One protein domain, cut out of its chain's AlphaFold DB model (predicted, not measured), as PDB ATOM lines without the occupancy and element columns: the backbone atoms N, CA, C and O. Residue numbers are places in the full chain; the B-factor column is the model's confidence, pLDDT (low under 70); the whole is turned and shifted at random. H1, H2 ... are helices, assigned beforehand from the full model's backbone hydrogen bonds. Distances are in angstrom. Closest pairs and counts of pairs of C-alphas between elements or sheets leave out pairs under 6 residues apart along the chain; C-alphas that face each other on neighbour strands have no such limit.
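This is residues 46 to 71 and 85 to 167 of the 516 residues of an uncharacterized protein of Ascobolus immersus RN42 (UniProt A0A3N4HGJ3). One long helix, H1, is crossed by three shorter helices, H3, H4 and H5, which pack on it at large angles; H6 packs on H4 and H5, apart from H1, and makes a hairpin with H5. The little helix H2 is near H1 and H3, and the long link of residues 138 to 149 loops out at the opposite end of the longest axis. The printed part has 109 residues with six named helices, H1 to H6 in order along the chain, and no named strand; the class is all helix. The whole is compact, with a radius of gyration of the C-alphas of 13.7 A, and rounded, spanning 39 by 35 by 33 A.

H1, residues 46 to 71, runs 37.3 A from C-alpha 46 at (-45.935, 112.383, 1.847) to C-alpha 71 at (-22.213, 140.937, -1.535). H2 is residues 85 to 89, and H3 is residues 91 to 103, 18.7 A long. H4, residues 108 to 118, is 15.3 A long, and H5, residues 124 to 137, is 20.1 A long. H6, residues 150 to 165, runs 22.5 A and ends with C-alpha 165 at (-38.110, 132.486, -18.939).

H1 and H5 are the hubs, touching three helices each. With residues 52 to 60 alone H1 touches H4, about perpendicular at 78 degrees; the closest C-alphas, of Gly 56 and Gly 118, are 3.9 A apart. H1 touches H5 at 87 degrees, about perpendicular, closest at the C-alphas of Val 63 and Val 129, 6.0 A. H1 touches H3 at a steep tilt of 66 degrees, opposite ways, closest at the C-alphas of Lys 62 and Val 94, 6.5 A. H2 is close to H1 but not clearly touching, with the C-alphas of Cys 61 and Leu 86 7.4 A apart. H3 touches H5, only just about perpendicular at 73 degrees, closest at the C-alphas of Trp 102 and Asp 137, 5.7 A. H5 and H6 form a helical hairpin at a shallow tilt of 19 degrees, opposite ways, with the C-alphas of Leu 131 and Leu 159 closest at 6.0 A. H6 touches H4 at a steep tilt of 51 degrees, the same way, closest at the C-alphas of Pro 108 and Ile 155, 4.9 A. H1 and H6 are apart. Every O i to N i+4 pair is within hydrogen-bond range in H1, H2, H4, H5 and H6; in H3 it is 7 of 9.

The two C-alphas farthest apart, of Arg 87 and Gly 144, are 39.0 A from each other. Residues 72 to 84 are not printed, and C-alphas 71 and 85 stand 21.8 A apart across this cut. The link from H5 to H6 is long, at 12 residues. The mean pLDDT of the printed part is 83.9; residues 70 to 71, residue 103 and residues 140 to 149 are under 70.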
ATOM      1  N   SER A  46     -46.025 111.461   0.709       74.50
ATOM      2  CA  SER A  46     -45.935 112.383   1.847       74.50
ATOM      3  C   SER A  46     -44.495 112.525   2.346       74.50
ATOM      4  O   SER A  46     -44.055 113.629   2.675       74.50
ATOM      5  N   TYR A  47     -43.747 111.418   2.369       82.94
ATOM      6  CA  TYR A  47     -42.318 111.398   2.662       82.94
ATOM      7  C   TYR A  47     -41.532 112.186   1.615       82.94
ATOM      8  O   TYR A  47     -40.803 113.096   1.995       82.94
ATOM      9  N   GLU A  48     -41.715 111.901   0.321       79.69
ATOM     10  CA  GLU A  48     -41.044 112.624  -0.766       79.69
ATOM     11  C   GLU A  48     -41.373 114.117  -0.711       79.69
ATOM     12  O   GLU A  48     -40.462 114.935  -0.761       79.69
ATOM     13  N   TYR A  49     -42.636 114.497  -0.501       84.81
ATOM     14  CA  TYR A  49     -43.018 115.901  -0.344       84.81
ATOM     15  C   TYR A  49     -42.314 116.574   0.846       84.81
ATOM     16  O   TYR A  49     -41.731 117.650   0.707       84.81
ATOM     17  N   SER A  50     -42.322 115.932   2.021       81.94
ATOM     18  CA  SER A  50     -41.640 116.439   3.220       81.94
ATOM     19  C   SER A  50     -40.123 116.537   3.017       81.94
ATOM     20  O   SER A  50     -39.492 117.522   3.411       81.94
ATOM     21  N   HIS A  51     -39.541 115.544   2.345       85.88
ATOM     22  CA  HIS A  51     -38.127 115.488   2.011       85.88
ATOM     23  C   HIS A  51     -37.735 116.594   1.026       85.88
ATOM     24  O   HIS A  51     -36.817 117.356   1.318       85.88
ATOM     25  N   ILE A  52     -38.473 116.755  -0.077       89.50
ATOM     26  CA  ILE A  52     -38.306 117.827  -1.069       89.50
ATOM     27  C   ILE A  52     -38.411 119.196  -0.396       89.50
ATOM     28  O   ILE A  52     -37.549 120.047  -0.600       89.50
ATOM     29  N   ARG A  53     -39.405 119.404   0.477       88.75
ATOM     30  CA  ARG A  53     -39.559 120.660   1.222       88.75
ATOM     31  C   ARG A  53     -38.375 120.929   2.151       88.75
ATOM     32  O   ARG A  53     -37.912 122.064   2.244       88.75
ATOM     33  N   ARG A  54     -37.865 119.902   2.838       86.75
ATOM     34  CA  ARG A  54     -36.677 120.024   3.698       86.75
ATOM     35  C   ARG A  54     -35.420 120.334   2.876       86.75
ATOM     36  O   ARG A  54     -34.667 121.224   3.259       86.75
ATOM     37  N   LEU A  55     -35.221 119.658   1.746       87.38
ATOM     38  CA  LEU A  55     -34.132 119.959   0.814       87.38
ATOM     39  C   LEU A  55     -34.248 121.380   0.256       87.38
ATOM     40  O   LEU A  55     -33.239 122.071   0.184       87.38
ATOM     41  N   GLY A  56     -35.460 121.853  -0.051       90.06
ATOM     42  CA  GLY A  56     -35.699 123.219  -0.525       90.06
ATOM     43  C   GLY A  56     -35.270 124.260   0.505       90.06
ATOM     44  O   GLY A  56     -34.588 125.225   0.166       90.06
ATOM     45  N   LYS A  57     -35.565 124.015   1.790       88.06
ATOM     46  CA  LYS A  57     -35.061 124.849   2.893       88.06
ATOM     47  C   LYS A  57     -33.533 124.839   2.971       88.06
ATOM     48  O   LYS A  57     -32.940 125.903   3.115       88.06
ATOM     49  N   PHE A  58     -32.887 123.677   2.853       88.19
ATOM     50  CA  PHE A  58     -31.419 123.597   2.879       88.19
ATOM     51  C   PHE A  58     -30.764 124.283   1.686       88.19
ATOM     52  O   PHE A  58     -29.781 125.001   1.869       88.19
ATOM     53  N   LEU A  59     -31.323 124.109   0.488       90.38
ATOM     54  CA  LEU A  59     -30.847 124.785  -0.709       90.38
ATOM     55  C   LEU A  59     -30.976 126.301  -0.547       90.38
ATOM     56  O   LEU A  59     -30.009 127.011  -0.794       90.38
ATOM     57  N   ARG A  60     -32.103 126.788  -0.014       89.00
ATOM     58  CA  ARG A  60     -32.299 128.213   0.294       89.00
ATOM     59  C   ARG A  60     -31.278 128.734   1.302       89.00
ATOM     60  O   ARG A  60     -30.708 129.797   1.085       89.00
ATOM     61  N   CYS A  61     -30.992 127.969   2.359       86.56
ATOM     62  CA  CYS A  61     -29.925 128.308   3.306       86.56
ATOM     63  C   CYS A  61     -28.571 128.433   2.593       86.56
ATOM     64  O   CYS A  61     -27.825 129.370   2.865       86.56
ATOM     65  N   LYS A  62     -28.245 127.504   1.682       86.31
ATOM     66  CA  LYS A  62     -26.984 127.537   0.928       86.31
ATOM     67  C   LYS A  62     -26.917 128.738  -0.013       86.31
ATOM     68  O   LYS A  62     -25.917 129.445   0.027       86.31
ATOM     69  N   VAL A  63     -27.973 128.984  -0.792       87.19
ATOM     70  CA  VAL A  63     -28.092 130.149  -1.685       87.19
ATOM     71  C   VAL A  63     -27.861 131.435  -0.901       87.19
ATOM     72  O   VAL A  63     -27.052 132.269  -1.289       87.19
ATOM     73  N   TYR A  64     -28.492 131.553   0.261       85.12
ATOM     74  CA  TYR A  64     -28.359 132.716   1.121       85.12
ATOM     75  C   TYR A  64     -26.941 132.891   1.696       85.12
ATOM     76  O   TYR A  64     -26.403 133.997   1.697       85.12
ATOM     77  N   VAL A  65     -26.294 131.805   2.139       82.94
ATOM     78  CA  VAL A  65     -24.887 131.841   2.589       82.94
ATOM     79  C   VAL A  65     -23.947 132.247   1.450       82.94
ATOM     80  O   VAL A  65     -23.018 133.020   1.682       82.94
ATOM     81  N   GLN A  66     -24.180 131.752   0.234       80.88
ATOM     82  CA  GLN A  66     -23.391 132.106  -0.948       80.88
ATOM     83  C   GLN A  66     -23.578 133.592  -1.290       80.88
ATOM     84  O   GLN A  66     -22.603 134.329  -1.391       80.88
ATOM     85  N   HIS A  67     -24.824 134.070  -1.325       79.75
ATOM     86  CA  HIS A  67     -25.159 135.475  -1.571       79.75
ATOM     87  C   HIS A  67     -24.489 136.425  -0.564       79.75
ATOM     88  O   HIS A  67     -24.024 137.507  -0.927       79.75
ATOM     89  N   PHE A  68     -24.398 136.022   0.708       76.81
ATOM     90  CA  PHE A  68     -23.690 136.794   1.730       76.81
ATOM     91  C   PHE A  68     -22.190 136.901   1.485       76.81
ATOM     92  O   PHE A  68     -21.626 137.975   1.689       76.81
ATOM     93  N   LYS A  69     -21.551 135.805   1.059       72.19
ATOM     94  CA  LYS A  69     -20.116 135.806   0.754       72.19
ATOM     95  C   LYS A  69     -19.778 136.794  -0.357       72.19
ATOM     96  O   LYS A  69     -18.755 137.456  -0.258       72.19
ATOM     97  N   HIS A  70     -20.632 136.900  -1.372       68.94
ATOM     98  CA  HIS A  70     -20.346 137.732  -2.540       68.94
ATOM     99  C   HIS A  70     -20.683 139.211  -2.352       68.94
ATOM    100  O   HIS A  70     -19.973 140.057  -2.877       68.94
ATOM    101  N   HIS A  71     -21.735 139.549  -1.601       68.19
ATOM    102  CA  HIS A  71     -22.213 140.937  -1.535       68.19
ATOM    103  C   HIS A  71     -21.811 141.704  -0.271       68.19
ATOM    104  O   HIS A  71     -22.336 142.792  -0.041       68.19
ATOM    105  N   THR A  85     -31.700 126.339  11.562       76.06
ATOM    106  CA  THR A  85     -31.242 125.301  10.628       76.06
ATOM    107  C   THR A  85     -29.719 125.314  10.431       76.06
ATOM    108  O   THR A  85     -29.078 124.262  10.443       76.06
ATOM    109  N   LEU A  86     -29.121 126.504  10.289       75.50
ATOM    110  CA  LEU A  86     -27.668 126.658  10.174       75.50
ATOM    111  C   LEU A  86     -26.928 126.315  11.473       75.50
ATOM    112  O   LEU A  86     -25.833 125.759  11.399       75.50
ATOM    113  N   ARG A  87     -27.512 126.609  12.644       80.38
ATOM    114  CA  ARG A  87     -26.951 126.209  13.946       80.38
ATOM    115  C   ARG A  87     -26.968 124.694  14.140       80.38
ATOM    116  O   ARG A  87     -25.975 124.151  14.609       80.38
ATOM    117  N   ASP A  88     -28.047 124.027  13.739       79.75
ATOM    118  CA  ASP A  88     -28.229 122.591  13.977       79.75
ATOM    119  C   ASP A  88     -27.320 121.723  13.090       79.75
ATOM    120  O   ASP A  88     -26.813 120.692  13.527       79.75
ATOM    121  N   ILE A  89     -27.109 122.124  11.833       76.75
ATOM    122  CA  ILE A  89     -26.371 121.323  10.835       76.75
ATOM    123  C   ILE A  89     -24.925 121.804  10.665       76.75
ATOM    124  O   ILE A  89     -24.045 121.043  10.247       76.75
ATOM    125  N   GLY A  90     -24.677 123.077  10.967       79.25
ATOM    126  CA  GLY A  90     -23.428 123.762  10.676       79.25
ATOM    127  C   GLY A  90     -23.236 124.056   9.176       79.25
ATOM    128  O   GLY A  90     -23.762 123.355   8.302       79.25
ATOM    129  N   PRO A  91     -22.424 125.070   8.832       72.12
ATOM    130  CA  PRO A  91     -22.180 125.471   7.442       72.12
ATOM    131  C   PRO A  91     -21.551 124.348   6.598       72.12
ATOM    132  O   PRO A  91     -21.916 124.151   5.438       72.12
ATOM    133  N   HIS A  92     -20.666 123.538   7.188       75.50
ATOM    134  CA  HIS A  92     -20.064 122.387   6.506       75.50
ATOM    135  C   HIS A  92     -21.061 121.258   6.212       75.50
ATOM    136  O   HIS A  92     -20.877 120.525   5.235       75.50
ATOM    137  N   GLY A  93     -22.092 121.086   7.044       77.12
ATOM    138  CA  GLY A  93     -23.133 120.086   6.816       77.12
ATOM    139  C   GLY A  93     -24.015 120.471   5.629       77.12
ATOM    140  O   GLY A  93     -24.240 119.643   4.748       77.12
ATOM    141  N   VAL A  94     -24.409 121.747   5.538       76.38
ATOM    142  CA  VAL A  94     -25.158 122.291   4.390       76.38
ATOM    143  C   VAL A  94     -24.356 122.152   3.097       76.38
ATOM    144  O   VAL A  94     -24.895 121.693   2.088       76.38
ATOM    145  N   PHE A  95     -23.058 122.473   3.128       76.19
ATOM    146  CA  PHE A  95     -22.191 122.339   1.957       76.19
ATOM    147  C   PHE A  95     -22.117 120.888   1.471       76.19
ATOM    148  O   PHE A  95     -22.417 120.620   0.309       76.19
ATOM    149  N   ARG A  96     -21.816 119.940   2.374       79.44
ATOM    150  CA  ARG A  96     -21.740 118.506   2.044       79.44
ATOM    151  C   ARG A  96     -23.058 117.951   1.517       79.44
ATOM    152  O   ARG A  96     -23.041 117.150   0.586       79.44
ATOM    153  N   LEU A  97     -24.185 118.346   2.109       77.06
ATOM    154  CA  LEU A  97     -25.500 117.852   1.707       77.06
ATOM    155  C   LEU A  97     -25.877 118.350   0.308       77.06
ATOM    156  O   LEU A  97     -26.340 117.564  -0.510       77.06
ATOM    157  N   CYS A  98     -25.600 119.621   0.012       76.38
ATOM    158  CA  CYS A  98     -25.859 120.176  -1.312       76.38
ATOM    159  C   CYS A  98     -24.893 119.618  -2.362       76.38
ATOM    160  O   CYS A  98     -25.345 119.257  -3.433       76.38
ATOM    161  N   SER A  99     -23.597 119.454  -2.068       75.44
ATOM    162  CA  SER A  99     -22.652 118.836  -3.019       75.44
ATOM    163  C   SER A  99     -23.030 117.396  -3.384       75.44
ATOM    164  O   SER A  99     -22.748 116.939  -4.487       75.44
ATOM    165  N   ARG A 100     -23.720 116.666  -2.496       77.75
ATOM    166  CA  ARG A 100     -24.272 115.341  -2.830       77.75
ATOM    167  C   ARG A 100     -25.411 115.395  -3.848       77.75
ATOM    168  O   ARG A 100     -25.583 114.407  -4.550       77.75
ATOM    169  N   MET A 101     -26.150 116.503  -3.941       77.38
ATOM    170  CA  MET A 101     -27.196 116.669  -4.961       77.38
ATOM    171  C   MET A 101     -26.616 116.725  -6.374       77.38
ATOM    172  O   MET A 101     -27.342 116.485  -7.322       77.38
ATOM    173  N   TRP A 102     -25.324 117.017  -6.509       76.19
ATOM    174  CA  TRP A 102     -24.680 117.235  -7.802       76.19
ATOM    175  C   TRP A 102     -23.736 116.099  -8.215       76.19
ATOM    176  O   TRP A 102     -23.440 115.929  -9.389       76.19
ATOM    177  N   ARG A 103     -23.252 115.304  -7.248       69.88
ATOM    178  CA  ARG A 103     -22.284 114.212  -7.481       69.88
ATOM    179  C   ARG A 103     -22.914 112.852  -7.776       69.88
ATOM    180  O   ARG A 103     -22.197 111.918  -8.121       69.88
ATOM    181  N   TYR A 104     -24.218 112.715  -7.576       73.75
ATOM    182  CA  TYR A 104     -24.977 111.513  -7.912       73.75
ATOM    183  C   TYR A 104     -25.952 111.852  -9.035       73.75
ATOM    184  O   TYR A 104     -26.360 113.010  -9.095       73.75
ATOM    185  N   PRO A 105     -26.345 110.877  -9.879       75.12
ATOM    186  CA  PRO A 105     -27.402 111.089 -10.861       75.12
ATOM    187  C   PRO A 105     -28.622 111.657 -10.139       75.12
ATOM    188  O   PRO A 105     -29.206 111.024  -9.249       75.12
ATOM    189  N   PHE A 106     -28.902 112.922 -10.430       85.19
ATOM    190  CA  PHE A 106     -29.908 113.713  -9.756       85.19
ATOM    191  C   PHE A 106     -30.861 114.222 -10.826       85.19
ATOM    192  O   PHE A 106     -30.495 115.121 -11.582       85.19
ATOM    193  N   PRO A 107     -32.078 113.660 -10.911       90.62
ATOM    194  CA  PRO A 107     -33.000 114.018 -11.974       90.62
ATOM    195  C   PRO A 107     -33.292 115.526 -11.957       90.62
ATOM    196  O   PRO A 107     -33.664 116.048 -10.891       90.62
ATOM    197  N   PRO A 108     -33.176 116.233 -13.096       93.06
ATOM    198  CA  PRO A 108     -33.464 117.663 -13.174       93.06
ATOM    199  C   PRO A 108     -34.846 118.018 -12.614       93.06
ATOM    200  O   PRO A 108     -34.997 118.992 -11.877       93.06
ATOM    201  N   GLU A 109     -35.851 117.170 -12.846       94.56
ATOM    202  CA  GLU A 109     -37.221 117.363 -12.364       94.56
ATOM    203  C   GLU A 109     -37.289 117.377 -10.828       94.56
ATOM    204  O   GLU A 109     -38.080 118.116 -10.230       94.56
ATOM    205  N   LYS A 110     -36.433 116.590 -10.161       92.94
ATOM    206  CA  LYS A 110     -36.342 116.579  -8.697       92.94
ATOM    207  C   LYS A 110     -35.749 117.886  -8.178       92.94
ATOM    208  O   LYS A 110     -36.246 118.394  -7.171       92.94
ATOM    209  N   LEU A 111     -34.755 118.461  -8.863       94.38
ATOM    210  CA  LEU A 111     -34.219 119.775  -8.493       94.38
ATOM    211  C   LEU A 111     -35.278 120.864  -8.652       94.38
ATOM    212  O   LEU A 111     -35.478 121.642  -7.720       94.38
ATOM    213  N   VAL A 112     -35.996 120.876  -9.776       96.12
ATOM    214  CA  VAL A 112     -37.087 121.832 -10.025       96.12
ATOM    215  C   VAL A 112     -38.112 121.782  -8.890       96.12
ATOM    216  O   VAL A 112     -38.492 122.817  -8.344       96.12
ATOM    217  N   ASN A 113     -38.522 120.583  -8.467       95.19
ATOM    218  CA  ASN A 113     -39.461 120.416  -7.356       95.19
ATOM    219  C   ASN A 113     -38.903 120.931  -6.020       95.19
ATOM    220  O   ASN A 113     -39.634 121.550  -5.248       95.19
ATOM    221  N   ILE A 114     -37.613 120.714  -5.750       94.50
ATOM    222  CA  ILE A 114     -36.925 121.227  -4.553       94.50
ATOM    223  C   ILE A 114     -36.873 122.751  -4.561       94.50
ATOM    224  O   ILE A 114     -37.188 123.373  -3.546       94.50
ATOM    225  N   MET A 115     -36.517 123.356  -5.693       96.25
ATOM    226  CA  MET A 115     -36.470 124.808  -5.839       96.25
ATOM    227  C   MET A 115     -37.861 125.424  -5.688       96.25
ATOM    228  O   MET A 115     -38.012 126.378  -4.928       96.25
ATOM    229  N   LYS A 116     -38.892 124.839  -6.312       95.94
ATOM    230  CA  LYS A 116     -40.291 125.269  -6.146       95.94
ATOM    231  C   LYS A 116     -40.742 125.175  -4.689       95.94
ATOM    232  O   LYS A 116     -41.275 126.136  -4.147       95.94
ATOM    233  N   ALA A 117     -40.469 124.056  -4.016       93.12
ATOM    234  CA  ALA A 117     -40.822 123.879  -2.607       93.12
ATOM    235  C   ALA A 117     -40.040 124.811  -1.660       93.12
ATOM    236  O   ALA A 117     -40.527 125.137  -0.576       93.12
ATOM    237  N   GLY A 118     -38.832 125.220  -2.054       91.81
ATOM    238  CA  GLY A 118     -38.006 126.201  -1.348       91.81
ATOM    239  C   GLY A 118     -38.360 127.661  -1.647       91.81
ATOM    240  O   GLY A 118     -37.864 128.536  -0.940       91.81
ATOM    241  N   GLY A 119     -39.203 127.920  -2.653       94.19
ATOM    242  CA  GLY A 119     -39.518 129.267  -3.136       94.19
ATOM    243  C   GLY A 119     -38.373 129.941  -3.899       94.19
ATOM    244  O   GLY A 119     -38.304 131.159  -3.883       94.19
ATOM    245  N   LEU A 120     -37.475 129.161  -4.514       93.94
ATOM    246  CA  LEU A 120     -36.271 129.627  -5.228       93.94
ATOM    247  C   LEU A 120     -36.428 129.651  -6.757       93.94
ATOM    248  O   LEU A 120     -35.518 130.047  -7.474       93.94
ATOM    249  N   TRP A 121     -37.520 129.084  -7.276       96.69
ATOM    250  CA  TRP A 121     -37.685 128.799  -8.708       96.69
ATOM    251  C   TRP A 121     -38.146 130.010  -9.531       96.69
ATOM    252  O   TRP A 121     -37.978 130.037 -10.750       96.69
ATOM    253  N   ASP A 122     -38.754 130.993  -8.873       95.69
ATOM    254  CA  ASP A 122     -39.467 132.104  -9.519       95.69
ATOM    255  C   ASP A 122     -38.707 133.436  -9.429       95.69
ATOM    256  O   ASP A 122     -39.251 134.505  -9.687       95.69
ATOM    257  N   THR A 123     -37.438 133.367  -9.048       92.38
ATOM    258  CA  THR A 123     -36.600 134.489  -8.625       92.38
ATOM    259  C   THR A 123     -35.254 134.400  -9.328       92.38
ATOM    260  O   THR A 123     -34.449 133.500  -9.083       92.38
ATOM    261  N   THR A 124     -34.985 135.368 -10.202       91.50
ATOM    262  CA  THR A 124     -33.794 135.389 -11.062       91.50
ATOM    263  C   THR A 124     -32.497 135.179 -10.277       91.50
ATOM    264  O   THR A 124     -31.696 134.319 -10.629       91.50
ATOM    265  N   VAL A 125     -32.316 135.904  -9.168       88.31
ATOM    266  CA  VAL A 125     -31.107 135.838  -8.328       88.31
ATOM    267  C   VAL A 125     -30.881 134.436  -7.759       88.31
ATOM    268  O   VAL A 125     -29.770 133.915  -7.777       88.31
ATOM    269  N   GLU A 126     -31.936 133.797  -7.263       91.19
ATOM    270  CA  GLU A 126     -31.819 132.493  -6.609       91.19
ATOM    271  C   GLU A 126     -31.576 131.384  -7.636       91.19
ATOM    272  O   GLU A 126     -30.764 130.493  -7.384       91.19
ATOM    273  N   VAL A 127     -32.185 131.486  -8.823       93.81
ATOM    274  CA  VAL A 127     -31.883 130.607  -9.963       93.81
ATOM    275  C   VAL A 127     -30.423 130.751 -10.401       93.81
ATOM    276  O   VAL A 127     -29.761 129.733 -10.589       93.81
ATOM    277  N   VAL A 128     -29.886 131.974 -10.493       92.06
ATOM    278  CA  VAL A 128     -28.472 132.226 -10.851       92.06
ATOM    279  C   VAL A 128     -27.513 131.585  -9.851       92.06
ATOM    280  O   VAL A 128     -26.570 130.913 -10.260       92.06
ATOM    281  N   VAL A 129     -27.762 131.731  -8.547       89.88
ATOM    282  CA  VAL A 129     -26.897 131.135  -7.515       89.88
ATOM    283  C   VAL A 129     -26.948 129.605  -7.562       89.88
ATOM    284  O   VAL A 129     -25.925 128.936  -7.415       89.88
ATOM    285  N   VAL A 130     -28.127 129.015  -7.794       93.00
ATOM    286  CA  VAL A 130     -28.237 127.556  -7.962       93.00
ATOM    287  C   VAL A 130     -27.555 127.092  -9.252       93.00
ATOM    288  O   VAL A 130     -26.916 126.041  -9.244       93.00
ATOM    289  N   LEU A 131     -27.627 127.875 -10.330       94.31
ATOM    290  CA  LEU A 131     -26.931 127.614 -11.589       94.31
ATOM    291  C   LEU A 131     -25.407 127.660 -11.425       94.31
ATOM    292  O   LEU A 131     -24.725 126.762 -11.902       94.31
ATOM    293  N   GLU A 132     -24.863 128.641 -10.706       91.56
ATOM    294  CA  GLU A 132     -23.433 128.712 -10.374       91.56
ATOM    295  C   GLU A 132     -22.972 127.450  -9.627       91.56
ATOM    296  O   GLU A 132     -21.980 126.819  -9.996       91.56
ATOM    297  N   MET A 133     -23.742 127.027  -8.619       90.56
ATOM    298  CA  MET A 133     -23.472 125.789  -7.889       90.56
ATOM    299  C   MET A 133     -23.531 124.560  -8.801       90.56
ATOM    300  O   MET A 133     -22.681 123.675  -8.682       90.56
ATOM    301  N   ALA A 134     -24.519 124.511  -9.699       92.06
ATOM    302  CA  ALA A 134     -24.659 123.440 -10.673       92.06
ATOM    303  C   ALA A 134     -23.424 123.371 -11.577       92.06
ATOM    304  O   ALA A 134     -22.857 122.299 -11.721       92.06
ATOM    305  N   VAL A 135     -22.950 124.499 -12.112       92.12
ATOM    306  CA  VAL A 135     -21.741 124.570 -12.952       92.12
ATOM    307  C   VAL A 135     -20.498 124.094 -12.199       92.12
ATOM    308  O   VAL A 135     -19.715 123.303 -12.730       92.12
ATOM    309  N   TYR A 136     -20.317 124.549 -10.957       88.44
ATOM    310  CA  TYR A 136     -19.176 124.159 -10.130       88.44
ATOM    311  C   TYR A 136     -19.126 122.637  -9.927       88.44
ATOM    312  O   TYR A 136     -18.101 121.997 -10.180       88.44
ATOM    313  N   ASP A 137     -20.248 122.039  -9.520       86.25
ATOM    314  CA  ASP A 137     -20.317 120.614  -9.195       86.25
ATOM    315  C   ASP A 137     -20.633 119.706 -10.415       86.25
ATOM    316  O   ASP A 137     -20.522 118.485 -10.295       86.25
ATOM    317  N   CYS A 138     -20.985 120.254 -11.588       86.31
ATOM    318  CA  CYS A 138     -21.359 119.492 -12.789       86.31
ATOM    319  C   CYS A 138     -20.180 118.686 -13.336       86.31
ATOM    320  O   CYS A 138     -19.315 119.227 -14.013       86.31
ATOM    321  N   ILE A 139     -20.160 117.374 -13.120       77.06
ATOM    322  CA  ILE A 139     -19.184 116.479 -13.748       77.06
ATOM    323  C   ILE A 139     -19.537 116.393 -15.239       77.06
ATOM    324  O   ILE A 139     -20.567 115.833 -15.587       77.06
ATOM    325  N   CYS A 140     -18.739 117.005 -16.114       65.81
ATOM    326  CA  CYS A 140     -18.889 116.901 -17.567       65.81
ATOM    327  C   CYS A 140     -18.065 115.725 -18.130       65.81
ATOM    328  O   CYS A 140     -17.072 115.327 -17.528       65.81
ATOM    329  N   GLU A 141     -18.490 115.187 -19.281       59.22
ATOM    330  CA  GLU A 141     -18.055 113.923 -19.933       59.22
ATOM    331  C   GLU A 141     -16.558 113.766 -20.238       59.22
ATOM    332  O   GLU A 141     -16.135 112.705 -20.690       59.22
ATOM    333  N   ASP A 142     -15.747 114.790 -19.997       59.91
ATOM    334  CA  ASP A 142     -14.345 114.807 -20.409       59.91
ATOM    335  C   ASP A 142     -13.450 113.906 -19.532       59.91
ATOM    336  O   ASP A 142     -12.338 113.555 -19.923       59.91
ATOM    337  N   GLU A 143     -13.935 113.475 -18.366       56.09
ATOM    338  CA  GLU A 143     -13.304 112.413 -17.588       56.09
ATOM    339  C   GLU A 143     -14.050 111.114 -17.858       56.09
ATOM    340  O   GLU A 143     -15.270 111.093 -17.741       56.09
ATOM    341  N   GLY A 144     -13.342 110.019 -18.153       57.97
ATOM    342  CA  GLY A 144     -13.891 108.663 -18.331       57.97
ATOM    343  C   GLY A 144     -14.607 108.065 -17.102       57.97
ATOM    344  O   GLY A 144     -14.527 106.862 -16.853       57.97
ATOM    345  N   PHE A 145     -15.282 108.891 -16.308       59.03
ATOM    346  CA  PHE A 145     -16.255 108.558 -15.292       59.03
ATOM    347  C   PHE A 145     -17.437 107.825 -15.928       59.03
ATOM    348  O   PHE A 145     -18.230 108.381 -16.680       59.03
ATOM    349  N   VAL A 146     -17.581 106.552 -15.565       52.62
ATOM    350  CA  VAL A 146     -18.634 105.636 -16.036       52.62
ATOM    351  C   VAL A 146     -19.970 105.884 -15.297       52.62
ATOM    352  O   VAL A 146     -20.659 104.953 -14.888       52.62
ATOM    353  N   GLY A 147     -20.320 107.149 -15.051       60.75
ATOM    354  CA  GLY A 147     -21.602 107.563 -14.464       60.75
ATOM    355  C   GLY A 147     -22.571 108.075 -15.529       60.75
ATOM    356  O   GLY A 147     -22.163 108.319 -16.657       60.75
ATOM    357  N   ASP A 148     -23.850 108.255 -15.189       62.06
ATOM    358  CA  ASP A 148     -24.821 108.928 -16.065       62.06
ATOM    359  C   ASP A 148     -24.519 110.438 -16.098       62.06
ATOM    360  O   ASP A 148     -25.126 111.248 -15.398       62.06
ATOM    361  N   VAL A 149     -23.469 110.799 -16.839       62.91
ATOM    362  CA  VAL A 149     -22.921 112.160 -16.935       62.91
ATOM    363  C   VAL A 149     -23.946 113.153 -17.512       62.91
ATOM    364  O   VAL A 149     -23.815 114.365 -17.336       62.91
ATOM    365  N   GLY A 150     -25.013 112.650 -18.140       73.75
ATOM    366  CA  GLY A 150     -26.078 113.465 -18.715       73.75
ATOM    367  C   GLY A 150     -26.834 114.306 -17.685       73.75
ATOM    368  O   GLY A 150     -27.210 115.437 -17.989       73.75
ATOM    369  N   ASP A 151     -27.021 113.816 -16.457       83.56
ATOM    370  CA  ASP A 151     -27.896 114.485 -15.485       83.56
ATOM    371  C   ASP A 151     -27.363 115.852 -15.038       83.56
ATOM    372  O   ASP A 151     -28.125 116.816 -14.962       83.56
ATOM    373  N   GLY A 152     -26.052 115.970 -14.793       87.12
ATOM    374  CA  GLY A 152     -25.440 117.230 -14.361       87.12
ATOM    375  C   GLY A 152     -25.622 118.338 -15.397       87.12
ATOM    376  O   GLY A 152     -26.087 119.431 -15.069       87.12
ATOM    377  N   MET A 153     -25.335 118.030 -16.664       90.81
ATOM    378  CA  MET A 153     -25.496 118.986 -17.758       90.81
ATOM    379  C   MET A 153     -26.972 119.322 -18.008       90.81
ATOM    380  O   MET A 153     -27.304 120.494 -18.176       90.81
ATOM    381  N   ARG A 154     -27.875 118.335 -17.940       92.25
ATOM    382  CA  ARG A 154     -29.322 118.574 -18.067       92.25
ATOM    383  C   ARG A 154     -29.867 119.480 -16.968       92.25
ATOM    384  O   ARG A 154     -30.784 120.257 -17.216       92.25
ATOM    385  N   ILE A 155     -29.317 119.415 -15.754       93.12
ATOM    386  CA  ILE A 155     -29.678 120.378 -14.711       93.12
ATOM    387  C   ILE A 155     -29.253 121.798 -15.110       93.12
ATOM    388  O   ILE A 155     -30.049 122.727 -14.969       93.12
ATOM    389  N   VAL A 156     -28.019 121.974 -15.596       94.56
ATOM    390  CA  VAL A 156     -27.533 123.285 -16.061       94.56
ATOM    391  C   VAL A 156     -28.443 123.817 -17.175       94.56
ATOM    392  O   VAL A 156     -28.841 124.976 -17.112       94.56
ATOM    393  N   GLU A 157     -28.846 122.974 -18.129       95.31
ATOM    394  CA  GLU A 157     -29.797 123.319 -19.199       95.31
ATOM    395  C   GLU A 157     -31.149 123.793 -18.652       95.31
ATOM    396  O   GLU A 157     -31.579 124.897 -18.971       95.31
ATOM    397  N   VAL A 158     -31.775 123.024 -17.755       96.44
ATOM    398  CA  VAL A 158     -33.070 123.383 -17.147       96.44
ATOM    399  C   VAL A 158     -32.999 124.712 -16.387       96.44
ATOM    400  O   VAL A 158     -33.940 125.507 -16.414       96.44
ATOM    401  N   LEU A 159     -31.887 124.978 -15.698       96.06
ATOM    402  CA  LEU A 159     -31.680 126.237 -14.982       96.06
ATOM    403  C   LEU A 159     -31.440 127.412 -15.938       96.06
ATOM    404  O   LEU A 159     -31.940 128.506 -15.686       96.06
ATOM    405  N   VAL A 160     -30.721 127.188 -17.041       96.00
ATOM    406  CA  VAL A 160     -30.518 128.171 -18.114       96.00
ATOM    407  C   VAL A 160     -31.839 128.528 -18.789       96.00
ATOM    408  O   VAL A 160     -32.154 129.709 -18.920       96.00
ATOM    409  N   GLU A 161     -32.643 127.533 -19.161       96.06
ATOM    410  CA  GLU A 161     -33.977 127.734 -19.734       96.06
ATOM    411  C   GLU A 161     -34.863 128.531 -18.780       96.06
ATOM    412  O   GLU A 161     -35.454 129.539 -19.173       96.06
ATOM    413  N   ARG A 162     -34.883 128.152 -17.495       96.69
ATOM    414  CA  ARG A 162     -35.650 128.886 -16.488       96.69
ATOM    415  C   ARG A 162     -35.188 130.332 -16.357       96.69
ATOM    416  O   ARG A 162     -36.011 131.231 -16.209       96.69
ATOM    417  N   LEU A 163     -33.885 130.572 -16.414       95.12
ATOM    418  CA  LEU A 163     -33.343 131.919 -16.336       95.12
ATOM    419  C   LEU A 163     -33.790 132.779 -17.526       95.12
ATOM    420  O   LEU A 163     -34.140 133.943 -17.341       95.12
ATOM    421  N   MET A 164     -33.850 132.193 -18.723       94.38
ATOM    422  CA  MET A 164     -34.385 132.853 -19.917       94.38
ATOM    423  C   MET A 164     -35.879 133.174 -19.772       94.38
ATOM    424  O   MET A 164     -36.297 134.282 -20.106       94.38
ATOM    425  N   GLU A 165     -36.681 132.257 -19.219       95.38
ATOM    426  CA  GLU A 165     -38.110 132.486 -18.939       95.38
ATOM    427  C   GLU A 165     -38.348 133.644 -17.960       95.38
ATOM    428  O   GLU A 165     -39.334 134.369 -18.083       95.38
ATOM    429  N   LEU A 166     -37.442 133.837 -16.996       94.12
ATOM    430  CA  LEU A 166     -37.492 134.928 -16.016       94.12
ATOM    431  C   LEU A 166     -37.014 136.281 -16.582       94.12
ATOM    432  O   LEU A 166     -36.835 137.235 -15.825       94.12
ATOM    433  N   GLY A 167     -36.829 136.384 -17.903       91.31
ATOM    434  CA  GLY A 167     -36.377 137.600 -18.586       91.31
ATOM    435  C   GLY A 167     -34.857 137.721 -18.702       91.31
ATOM    436  O   GLY A 167     -34.357 138.790 -19.054       91.31
TER     437      GLY A 167